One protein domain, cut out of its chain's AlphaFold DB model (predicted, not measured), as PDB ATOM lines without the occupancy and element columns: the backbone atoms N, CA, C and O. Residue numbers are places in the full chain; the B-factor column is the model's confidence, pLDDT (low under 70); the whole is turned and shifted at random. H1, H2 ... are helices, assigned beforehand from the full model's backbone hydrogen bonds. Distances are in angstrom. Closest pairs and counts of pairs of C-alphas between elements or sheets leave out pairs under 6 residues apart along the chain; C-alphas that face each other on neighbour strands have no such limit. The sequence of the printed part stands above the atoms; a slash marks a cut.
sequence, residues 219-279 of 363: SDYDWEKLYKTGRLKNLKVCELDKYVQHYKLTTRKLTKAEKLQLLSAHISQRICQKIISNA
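AT A GLANCE: This is residues 219 to 279 of the 363 residues of the protein "Transient receptor potential cation channel subfamily A member 1" of Paramuricea clavata (UniProt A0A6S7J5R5). One long helix, H4, makes the longest axis, and three shorter helices gather along its residues 256 to 267: H1 packs crosswise on residues 264 to 267, H3 packs at a slant on residues 256 to 263, and H2 lies near both H1 and H4. Residues 247 to 255 loop from the end of H3 back to the start of H4, and the last residues of H4, 272 to 279, stick out beyond this body. The printed part has 61 residues with four named helices, in the order H1, H2, H3, H4, and no named strand; the class is all helix. The whole is compact, with a radius of gyration of the C-alphas of 11.8 A, and elongated in outline, spanning 37 by 24 by 20 A.

IN THESE COORDINATES: Start at Ser 219 and go on to C-alpha 223 at (98.698, 32.256, 77.884), where H1 begins; it runs over residues 223 to 228. H2 follows at residues 231 to 234. Next find C-alpha 237 at (87.286, 35.400, 86.164); from there H3 runs over residues 237 to 246, 14.5 A from first to last C-alpha. H4 takes residues 256 to 279 and covers 34.7 A, ending with C-alpha 279 at (110.683, 39.500, 59.693).

HOW THE PARTS SIT: Look first at H1 and H2, which are close but not clearly touching; their closest C-alphas, of Leu 226 and Leu 232, are 5.4 A apart. H1 touches H4 with residues 264 to 267 of H4 alone, about perpendicular at 87 degrees; the closest C-alphas are those of Tyr 227 and Ser 264, 6.7 A apart. H2 and H4 are close but not clearly touching, with the C-alphas of Lys 233 and Leu 260 closest at 6.8 A. H3 touches H4 with residues 256 to 263 of H4 alone, at a steep tilt of 41 degrees, the same way; the closest C-alphas, of Val 237 and Lys 256, are 6.0 A apart. H1 and H3 are only just apart, their closest C-alphas at 8.4 A, and so are H2 and H3, at 8.1 A. In the backbone, every O i to N i+4 pair is within hydrogen-bond range in H1 and H4, against 4 of 6 in H3, while H2 is too short for such a pair.

THE WHOLE: The two C-alphas farthest apart are those of Lys 253 and Ala 279, at 37.4 A. Residues 272 to 279 of H4 stand free; the body without them spans 27 by 21 by 20 A. The printed part has no cut. The links H1 to H2 and H2 to H3 are tight, H3 to H4 is short, and no link is long. The mean pLDDT of the printed part is 91.1, and no printed residue is under 70.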
ATOM      1  N   SER A 219     102.567  33.219  85.912       91.00
ATOM      2  CA  SER A 219     103.588  32.417  85.223       91.00
ATOM      3  C   SER A 219     103.209  30.945  85.065       91.00
ATOM      4  O   SER A 219     103.786  30.252  84.234       91.00
ATOM      5  N   ASP A 220     102.220  30.475  85.826       90.88
ATOM      6  CA  ASP A 220     101.766  29.080  85.807       90.88
ATOM      7  C   ASP A 220     100.858  28.755  84.607       90.88
ATOM      8  O   ASP A 220     100.431  27.611  84.434       90.88
ATOM      9  N   TYR A 221     100.543  29.751  83.774       90.31
ATOM     10  CA  TYR A 221      99.702  29.597  82.592       90.31
ATOM     11  C   TYR A 221     100.493  29.897  81.320       90.31
ATOM     12  O   TYR A 221     101.096  30.958  81.162       90.31
ATOM     13  N   ASP A 222     100.394  28.996  80.346       92.56
ATOM     14  CA  ASP A 222     100.828  29.261  78.975       92.56
ATOM     15  C   ASP A 222      99.730  30.037  78.229       92.56
ATOM     16  O   ASP A 222      98.883  29.475  77.526       92.56
ATOM     17  N   TRP A 223      99.709  31.353  78.440       93.50
ATOM     18  CA  TRP A 223      98.698  32.256  77.884       93.50
ATOM     19  C   TRP A 223      98.666  32.262  76.353       93.50
ATOM     20  O   TRP A 223      97.592  32.381  75.765       93.50
ATOM     21  N   GLU A 224      99.819  32.102  75.696       92.50
ATOM     22  CA  GLU A 224      99.902  32.088  74.233       92.50
ATOM     23  C   GLU A 224      99.272  30.806  73.667       92.50
ATOM     24  O   GLU A 224      98.490  30.861  72.714       92.50
ATOM     25  N   LYS A 225      99.529  29.650  74.295       93.69
ATOM     26  CA  LYS A 225      98.880  28.381  73.940       93.69
ATOM     27  C   LYS A 225      97.387  28.384  74.257       93.69
ATOM     28  O   LYS A 225      96.590  27.893  73.455       93.69
ATOM     29  N   LEU A 226      96.981  28.946  75.394       93.62
ATOM     30  CA  LEU A 226      95.566  29.079  75.763       93.62
ATOM     31  C   LEU A 226      94.794  29.958  74.776       93.62
ATOM     32  O   LEU A 226      93.649  29.641  74.444       93.62
ATOM     33  N   TYR A 227      95.431  31.020  74.282       92.69
ATOM     34  CA  TYR A 227      94.891  31.862  73.221       92.69
ATOM     35  C   TYR A 227      94.747  31.090  71.908       92.69
ATOM     36  O   TYR A 227      93.639  30.971  71.387       92.69
ATOM     37  N   LYS A 228      95.834  30.473  71.426       91.56
ATOM     38  CA  LYS A 228      95.851  29.709  70.166       91.56
ATOM     39  C   LYS A 228      94.846  28.553  70.144       91.56
ATOM     40  O   LYS A 228      94.280  28.251  69.103       91.56
ATOM     41  N   THR A 229      94.606  27.915  71.288       93.31
ATOM     42  CA  THR A 229      93.655  26.794  71.418       93.31
ATOM     43  C   THR A 229      92.218  27.230  71.720       93.31
ATOM     44  O   THR A 229      91.345  26.377  71.872       93.31
ATOM     45  N   GLY A 230      91.951  28.535  71.862       89.50
ATOM     46  CA  GLY A 230      90.623  29.058  72.199       89.50
ATOM     47  C   GLY A 230      90.129  28.675  73.601       89.50
ATOM     48  O   GLY A 230      88.935  28.781  73.891       89.50
ATOM     49  N   ARG A 231      91.027  28.221  74.487       92.69
ATOM     50  CA  ARG A 231      90.699  27.741  75.841       92.69
ATOM     51  C   ARG A 231      90.675  28.842  76.899       92.69
ATOM     52  O   ARG A 231      90.267  28.575  78.024       92.69
ATOM     53  N   LEU A 232      91.018  30.083  76.545       91.88
ATOM     54  CA  LEU A 232      90.891  31.254  77.428       91.88
ATOM     55  C   LEU A 232      89.490  31.386  78.049       91.88
ATOM     56  O   LEU A 232      89.368  31.684  79.233       91.88
ATOM     57  N   LYS A 233      88.426  31.112  77.280       91.56
ATOM     58  CA  LYS A 233      87.031  31.217  77.751       91.56
ATOM     59  C   LYS A 233      86.682  30.254  78.897       91.56
ATOM     60  O   LYS A 233      85.765  30.538  79.675       91.56
ATOM     61  N   ASN A 234      87.431  29.155  79.019       92.19
ATOM     62  CA  ASN A 234      87.224  28.129  80.041       92.19
ATOM     63  C   ASN A 234      87.796  28.543  81.402       92.19
ATOM     64  O   ASN A 234      87.430  27.951  82.413       92.19
ATOM     65  N   LEU A 235      88.660  29.561  81.443       91.06
ATOM     66  CA  LEU A 235      89.200  30.079  82.692       91.06
ATOM     67  C   LEU A 235      88.134  30.839  83.491       91.06
ATOM     68  O   LEU A 235      87.200  31.455  82.951       91.06
ATOM     69  N   LYS A 236      88.289  30.809  84.811       89.81
ATOM     70  CA  LYS A 236      87.492  31.598  85.749       89.81
ATOM     71  C   LYS A 236      87.922  33.062  85.706       89.81
ATOM     72  O   LYS A 236      89.038  33.402  85.324       89.81
ATOM     73  N   VAL A 237      87.030  33.949  86.144       90.25
ATOM     74  CA  VAL A 237      87.286  35.400  86.164       90.25
ATOM     75  C   VAL A 237      88.535  35.741  86.983       90.25
ATOM     76  O   VAL A 237      89.373  36.500  86.508       90.25
ATOM     77  N   CYS A 238      88.700  35.114  88.151       88.19
ATOM     78  CA  CYS A 238      89.862  35.299  89.021       88.19
ATOM     79  C   CYS A 238      91.184  34.812  88.403       88.19
ATOM     80  O   CYS A 238      92.245  35.313  88.759       88.19
ATOM     81  N   GLU A 239      91.146  33.851  87.476       90.81
ATOM     82  CA  GLU A 239      92.332  33.413  86.736       90.81
ATOM     83  C   GLU A 239      92.686  34.429  85.648       90.81
ATOM     84  O   GLU A 239      93.842  34.827  85.548       90.81
ATOM     85  N   LEU A 240      91.695  34.920  84.890       91.81
ATOM     86  CA  LEU A 240      91.898  35.972  83.883       91.81
ATOM     87  C   LEU A 240      92.451  37.263  84.505       91.81
ATOM     88  O   LEU A 240      93.287  37.934  83.899       91.81
ATOM     89  N   ASP A 241      92.036  37.583  85.734       90.12
ATOM     90  CA  ASP A 241      92.538  38.738  86.482       90.12
ATOM     91  C   ASP A 241      94.052  38.703  86.700       90.12
ATOM     92  O   ASP A 241      94.682  39.757  86.707       90.12
ATOM     93  N   LYS A 242      94.665  37.516  86.766       90.94
ATOM     94  CA  LYS A 242      96.123  37.375  86.894       90.94
ATOM     95  C   LYS A 242      96.849  37.974  85.689       90.94
ATOM     96  O   LYS A 242      97.872  38.634  85.856       90.94
ATOM     97  N   TYR A 243      96.306  37.801  84.480       93.00
ATOM     98  CA  TYR A 243      96.852  38.406  83.261       93.00
ATOM     99  C   TYR A 243      96.653  39.923  83.238       93.00
ATOM    100  O   TYR A 243      97.589  40.670  82.948       93.00
ATOM    101  N   VAL A 244      95.439  40.377  83.570       92.06
ATOM    102  CA  VAL A 244      95.089  41.807  83.603       92.06
ATOM    103  C   VAL A 244      95.987  42.560  84.582       92.06
ATOM    104  O   VAL A 244      96.502  43.623  84.239       92.06
ATOM    105  N   GLN A 245      96.210  41.995  85.770       91.44
ATOM    106  CA  GLN A 245      97.051  42.584  86.812       91.44
ATOM    107  C   GLN A 245      98.533  42.582  86.426       91.44
ATOM    108  O   GLN A 245      99.198  43.600  86.605       91.44
ATOM    109  N   HIS A 246      99.044  41.487  85.847       92.81
ATOM    110  CA  HIS A 246     100.449  41.380  85.441       92.81
ATOM    111  C   HIS A 246     100.845  42.453  84.415       92.81
ATOM    112  O   HIS A 246     101.888  43.090  84.548       92.81
ATOM    113  N   TYR A 247      99.994  42.692  83.412       91.06
ATOM    114  CA  TYR A 247     100.235  43.711  82.382       91.06
ATOM    115  C   TYR A 247      99.601  45.071  82.685       91.06
ATOM    116  O   TYR A 247      99.724  45.982  81.871       91.06
ATOM    117  N   LYS A 248      98.934  45.216  83.838       90.69
ATOM    118  CA  LYS A 248      98.230  46.438  84.260       90.69
ATOM    119  C   LYS A 248      97.321  47.002  83.158       90.69
ATOM    120  O   LYS A 248      97.301  48.203  82.913       90.69
ATOM    121  N   LEU A 249      96.572  46.124  82.485       89.75
ATOM    122  CA  LEU A 249      95.802  46.486  81.284       89.75
ATOM    123  C   LEU A 249      94.621  47.416  81.577       89.75
ATOM    124  O   LEU A 249      94.128  48.095  80.683       89.75
ATOM    125  N   THR A 250      94.124  47.420  82.814       88.56
ATOM    126  CA  THR A 250      93.041  48.305  83.238       88.56
ATOM    127  C   THR A 250      93.015  48.454  84.757       88.56
ATOM    128  O   THR A 250      93.558  47.626  85.489       88.56
ATOM    129  N   THR A 251      92.331  49.492  85.225       79.38
ATOM    130  CA  THR A 251      91.989  49.726  86.634       79.38
ATOM    131  C   THR A 251      90.490  49.558  86.906       79.38
ATOM    132  O   THR A 251      90.073  49.548  88.065       79.38
ATOM    133  N   ARG A 252      89.659  49.398  85.862       87.69
ATOM    134  CA  ARG A 252      88.199  49.255  85.979       87.69
ATOM    135  C   ARG A 252      87.803  47.797  86.218       87.69
ATOM    136  O   ARG A 252      88.415  46.875  85.682       87.69
ATOM    137  N   LYS A 253      86.702  47.580  86.947       84.69
ATOM    138  CA  LYS A 253      86.012  46.282  86.952       84.69
ATOM    139  C   LYS A 253      85.444  46.000  85.552       84.69
ATOM    140  O   LYS A 253      84.715  46.818  84.992       84.69
ATOM    141  N   LEU A 254      85.797  44.841  85.006       89.12
ATOM    142  CA  LEU A 254      85.353  44.346  83.703       89.12
ATOM    143  C   LEU A 254      84.515  43.079  83.892       89.12
ATOM    144  O   LEU A 254      84.788  42.264  84.780       89.12
ATOM    145  N   THR A 255      83.532  42.887  83.023       92.75
ATOM    146  CA  THR A 255      82.798  41.628  82.872       92.75
ATOM    147  C   THR A 255      83.709  40.536  82.300       92.75
ATOM    148  O   THR A 255      84.761  40.811  81.717       92.75
ATOM    149  N   LYS A 256      83.318  39.258  82.436       91.94
ATOM    150  CA  LYS A 256      84.112  38.135  81.899       91.94
ATOM    151  C   LYS A 256      84.340  38.266  80.386       91.94
ATOM    152  O   LYS A 256      85.447  38.008  79.923       91.94
ATOM    153  N   ALA A 257      83.317  38.678  79.635       92.56
ATOM    154  CA  ALA A 257      83.405  38.850  78.186       92.56
ATOM    155  C   ALA A 257      84.399  39.957  77.801       92.56
ATOM    156  O   ALA A 257      85.279  39.722  76.974       92.56
ATOM    157  N   GLU A 258      84.326  41.115  78.462       92.81
ATOM    158  CA  GLU A 258      85.263  42.221  78.225       92.81
ATOM    159  C   GLU A 258      86.708  41.823  78.572       92.81
ATOM    160  O   GLU A 258      87.626  42.113  77.807       92.81
ATOM    161  N   LYS A 259      86.929  41.091  79.678       92.81
ATOM    162  CA  LYS A 259      88.264  40.562  80.025       92.81
ATOM    163  C   LYS A 259      88.803  39.645  78.932       92.81
ATOM    164  O   LYS A 259      89.964  39.764  78.557       92.81
ATOM    165  N   LEU A 260      87.976  38.739  78.406       94.44
ATOM    166  CA  LEU A 260      88.386  37.823  77.339       94.44
ATOM    167  C   LEU A 260      88.767  38.566  76.057       94.44
ATOM    168  O   LEU A 260      89.775  38.216  75.445       94.44
ATOM    169  N   GLN A 261      88.003  39.589  75.671       93.62
ATOM    170  CA  GLN A 261      88.319  40.424  74.510       93.62
ATOM    171  C   GLN A 261      89.634  41.184  74.711       93.62
ATOM    172  O   GLN A 261      90.510  41.119  73.852       93.62
ATOM    173  N   LEU A 262      89.811  41.820  75.873       93.62
ATOM    174  CA  LEU A 262      91.018  42.575  76.211       93.62
ATOM    175  C   LEU A 262      92.274  41.691  76.203       93.62
ATOM    176  O   LEU A 262      93.285  42.045  75.598       93.62
ATOM    177  N   LEU A 263      92.199  40.516  76.835       93.62
ATOM    178  CA  LEU A 263      93.282  39.529  76.836       93.62
ATOM    179  C   LEU A 263      93.598  39.055  75.420       93.62
ATOM    180  O   LEU A 263      94.762  39.009  75.036       93.62
ATOM    181  N   SER A 264      92.567  38.726  74.643       93.38
ATOM    182  CA  SER A 264      92.725  38.246  73.271       93.38
ATOM    183  C   SER A 264      93.419  39.284  72.394       93.38
ATOM    184  O   SER A 264      94.377  38.939  71.708       93.38
ATOM    185  N   ALA A 265      92.995  40.549  72.474       93.25
ATOM    186  CA  ALA A 265      93.584  41.654  71.725       93.25
ATOM    187  C   ALA A 265      95.043  41.918  72.129       93.25
ATOM    188  O   ALA A 265      95.914  42.075  71.274       93.25
ATOM    189  N   HIS A 266      95.342  41.917  73.432       94.88
ATOM    190  CA  HIS A 266      96.705  42.140  73.908       94.88
ATOM    191  C   HIS A 266      97.644  40.979  73.539       94.88
ATOM    192  O   HIS A 266      98.774  41.200  73.099       94.88
ATOM    193  N   ILE A 267      97.188  39.727  73.665       94.06
ATOM    194  CA  ILE A 267      97.974  38.551  73.269       94.06
ATOM    195  C   ILE A 267      98.209  38.552  71.753       94.06
ATOM    196  O   ILE A 267      99.350  38.365  71.325       94.06
ATOM    197  N   SER A 268      97.180  38.817  70.939       92.94
ATOM    198  CA  SER A 268      97.325  38.879  69.481       92.94
ATOM    199  C   SER A 268      98.280  39.988  69.051       92.94
ATOM    200  O   SER A 268      99.157  39.745  68.227       92.94
ATOM    201  N   GLN A 269      98.186  41.174  69.662       93.56
ATOM    202  CA  GLN A 269      99.100  42.285  69.394       93.56
ATOM    203  C   GLN A 269     100.556  41.889  69.670       93.56
ATOM    204  O   GLN A 269     101.426  42.139  68.836       93.56
ATOM    205  N   ARG A 270     100.826  41.215  70.796       92.50
ATOM    206  CA  ARG A 270     102.178  40.735  71.131       92.50
ATOM    207  C   ARG A 270     102.688  39.691  70.142       92.50
ATOM    208  O   ARG A 270     103.865  39.723  69.793       92.50
ATOM    209  N   ILE A 271     101.835  38.774  69.686       91.56
ATOM    210  CA  ILE A 271     102.209  37.779  68.669       91.56
ATOM    211  C   ILE A 271     102.549  38.483  67.347       91.56
ATOM    212  O   ILE A 271     103.614  38.231  66.787       91.56
ATOM    213  N   CYS A 272     101.704  39.408  66.884       90.44
ATOM    214  CA  CYS A 272     101.951  40.173  65.660       90.44
ATOM    215  C   CYS A 272     103.253  40.981  65.744       90.44
ATOM    216  O   CYS A 272     104.050  40.959  64.809       90.44
ATOM    217  N   GLN A 273     103.518  41.638  66.879       91.50
ATOM    218  CA  GLN A 273     104.766  42.372  67.103       91.50
ATOM    219  C   GLN A 273     105.998  41.465  67.007       91.50
ATOM    220  O   GLN A 273     106.954  41.839  66.331       91.50
ATOM    221  N   LYS A 274     105.959  40.264  67.608       90.81
ATOM    222  CA  LYS A 274     107.042  39.267  67.498       90.81
ATOM    223  C   LYS A 274     107.282  38.835  66.046       90.81
ATOM    224  O   LYS A 274     108.425  38.688  65.626       90.81
ATOM    225  N   ILE A 275     106.215  38.624  65.272       90.06
ATOM    226  CA  ILE A 275     106.323  38.233  63.858       90.06
ATOM    227  C   ILE A 275     106.977  39.357  63.047       90.06
ATOM    228  O   ILE A 275     107.925  39.107  62.305       90.06
ATOM    229  N   ILE A 276     106.526  40.601  63.234       90.00
ATOM    230  CA  ILE A 276     107.070  41.772  62.532       90.00
ATOM    231  C   ILE A 276     108.543  41.998  62.899       90.00
ATOM    232  O   ILE A 276     109.353  42.280  62.016       90.00
ATOM    233  N   SER A 277     108.919  41.867  64.177       87.31
ATOM    234  CA  SER A 277     110.317  42.016  64.598       87.31
ATOM    235  C   SER A 277     111.217  40.934  64.002       87.31
ATOM    236  O   SER A 277     112.321  41.241  63.559       87.31
ATOM    237  N   ASN A 278     110.736  39.690  63.933       83.50
ATOM    238  CA  ASN A 278     111.492  38.587  63.341       83.50
ATOM    239  C   ASN A 278     111.656  38.765  61.827       83.50
ATOM    240  O   ASN A 278     112.754  38.582  61.317       83.50
ATOM    241  N   ALA A 279     110.608  39.205  61.123       81.06
ATOM    242  CA  ALA A 279     110.683  39.500  59.693       81.06
ATOM    243  C   ALA A 279     111.708  40.607  59.384       81.06
ATOM    244  O   ALA A 279     112.522  40.461  58.477       81.06
TER     245      ALA A 279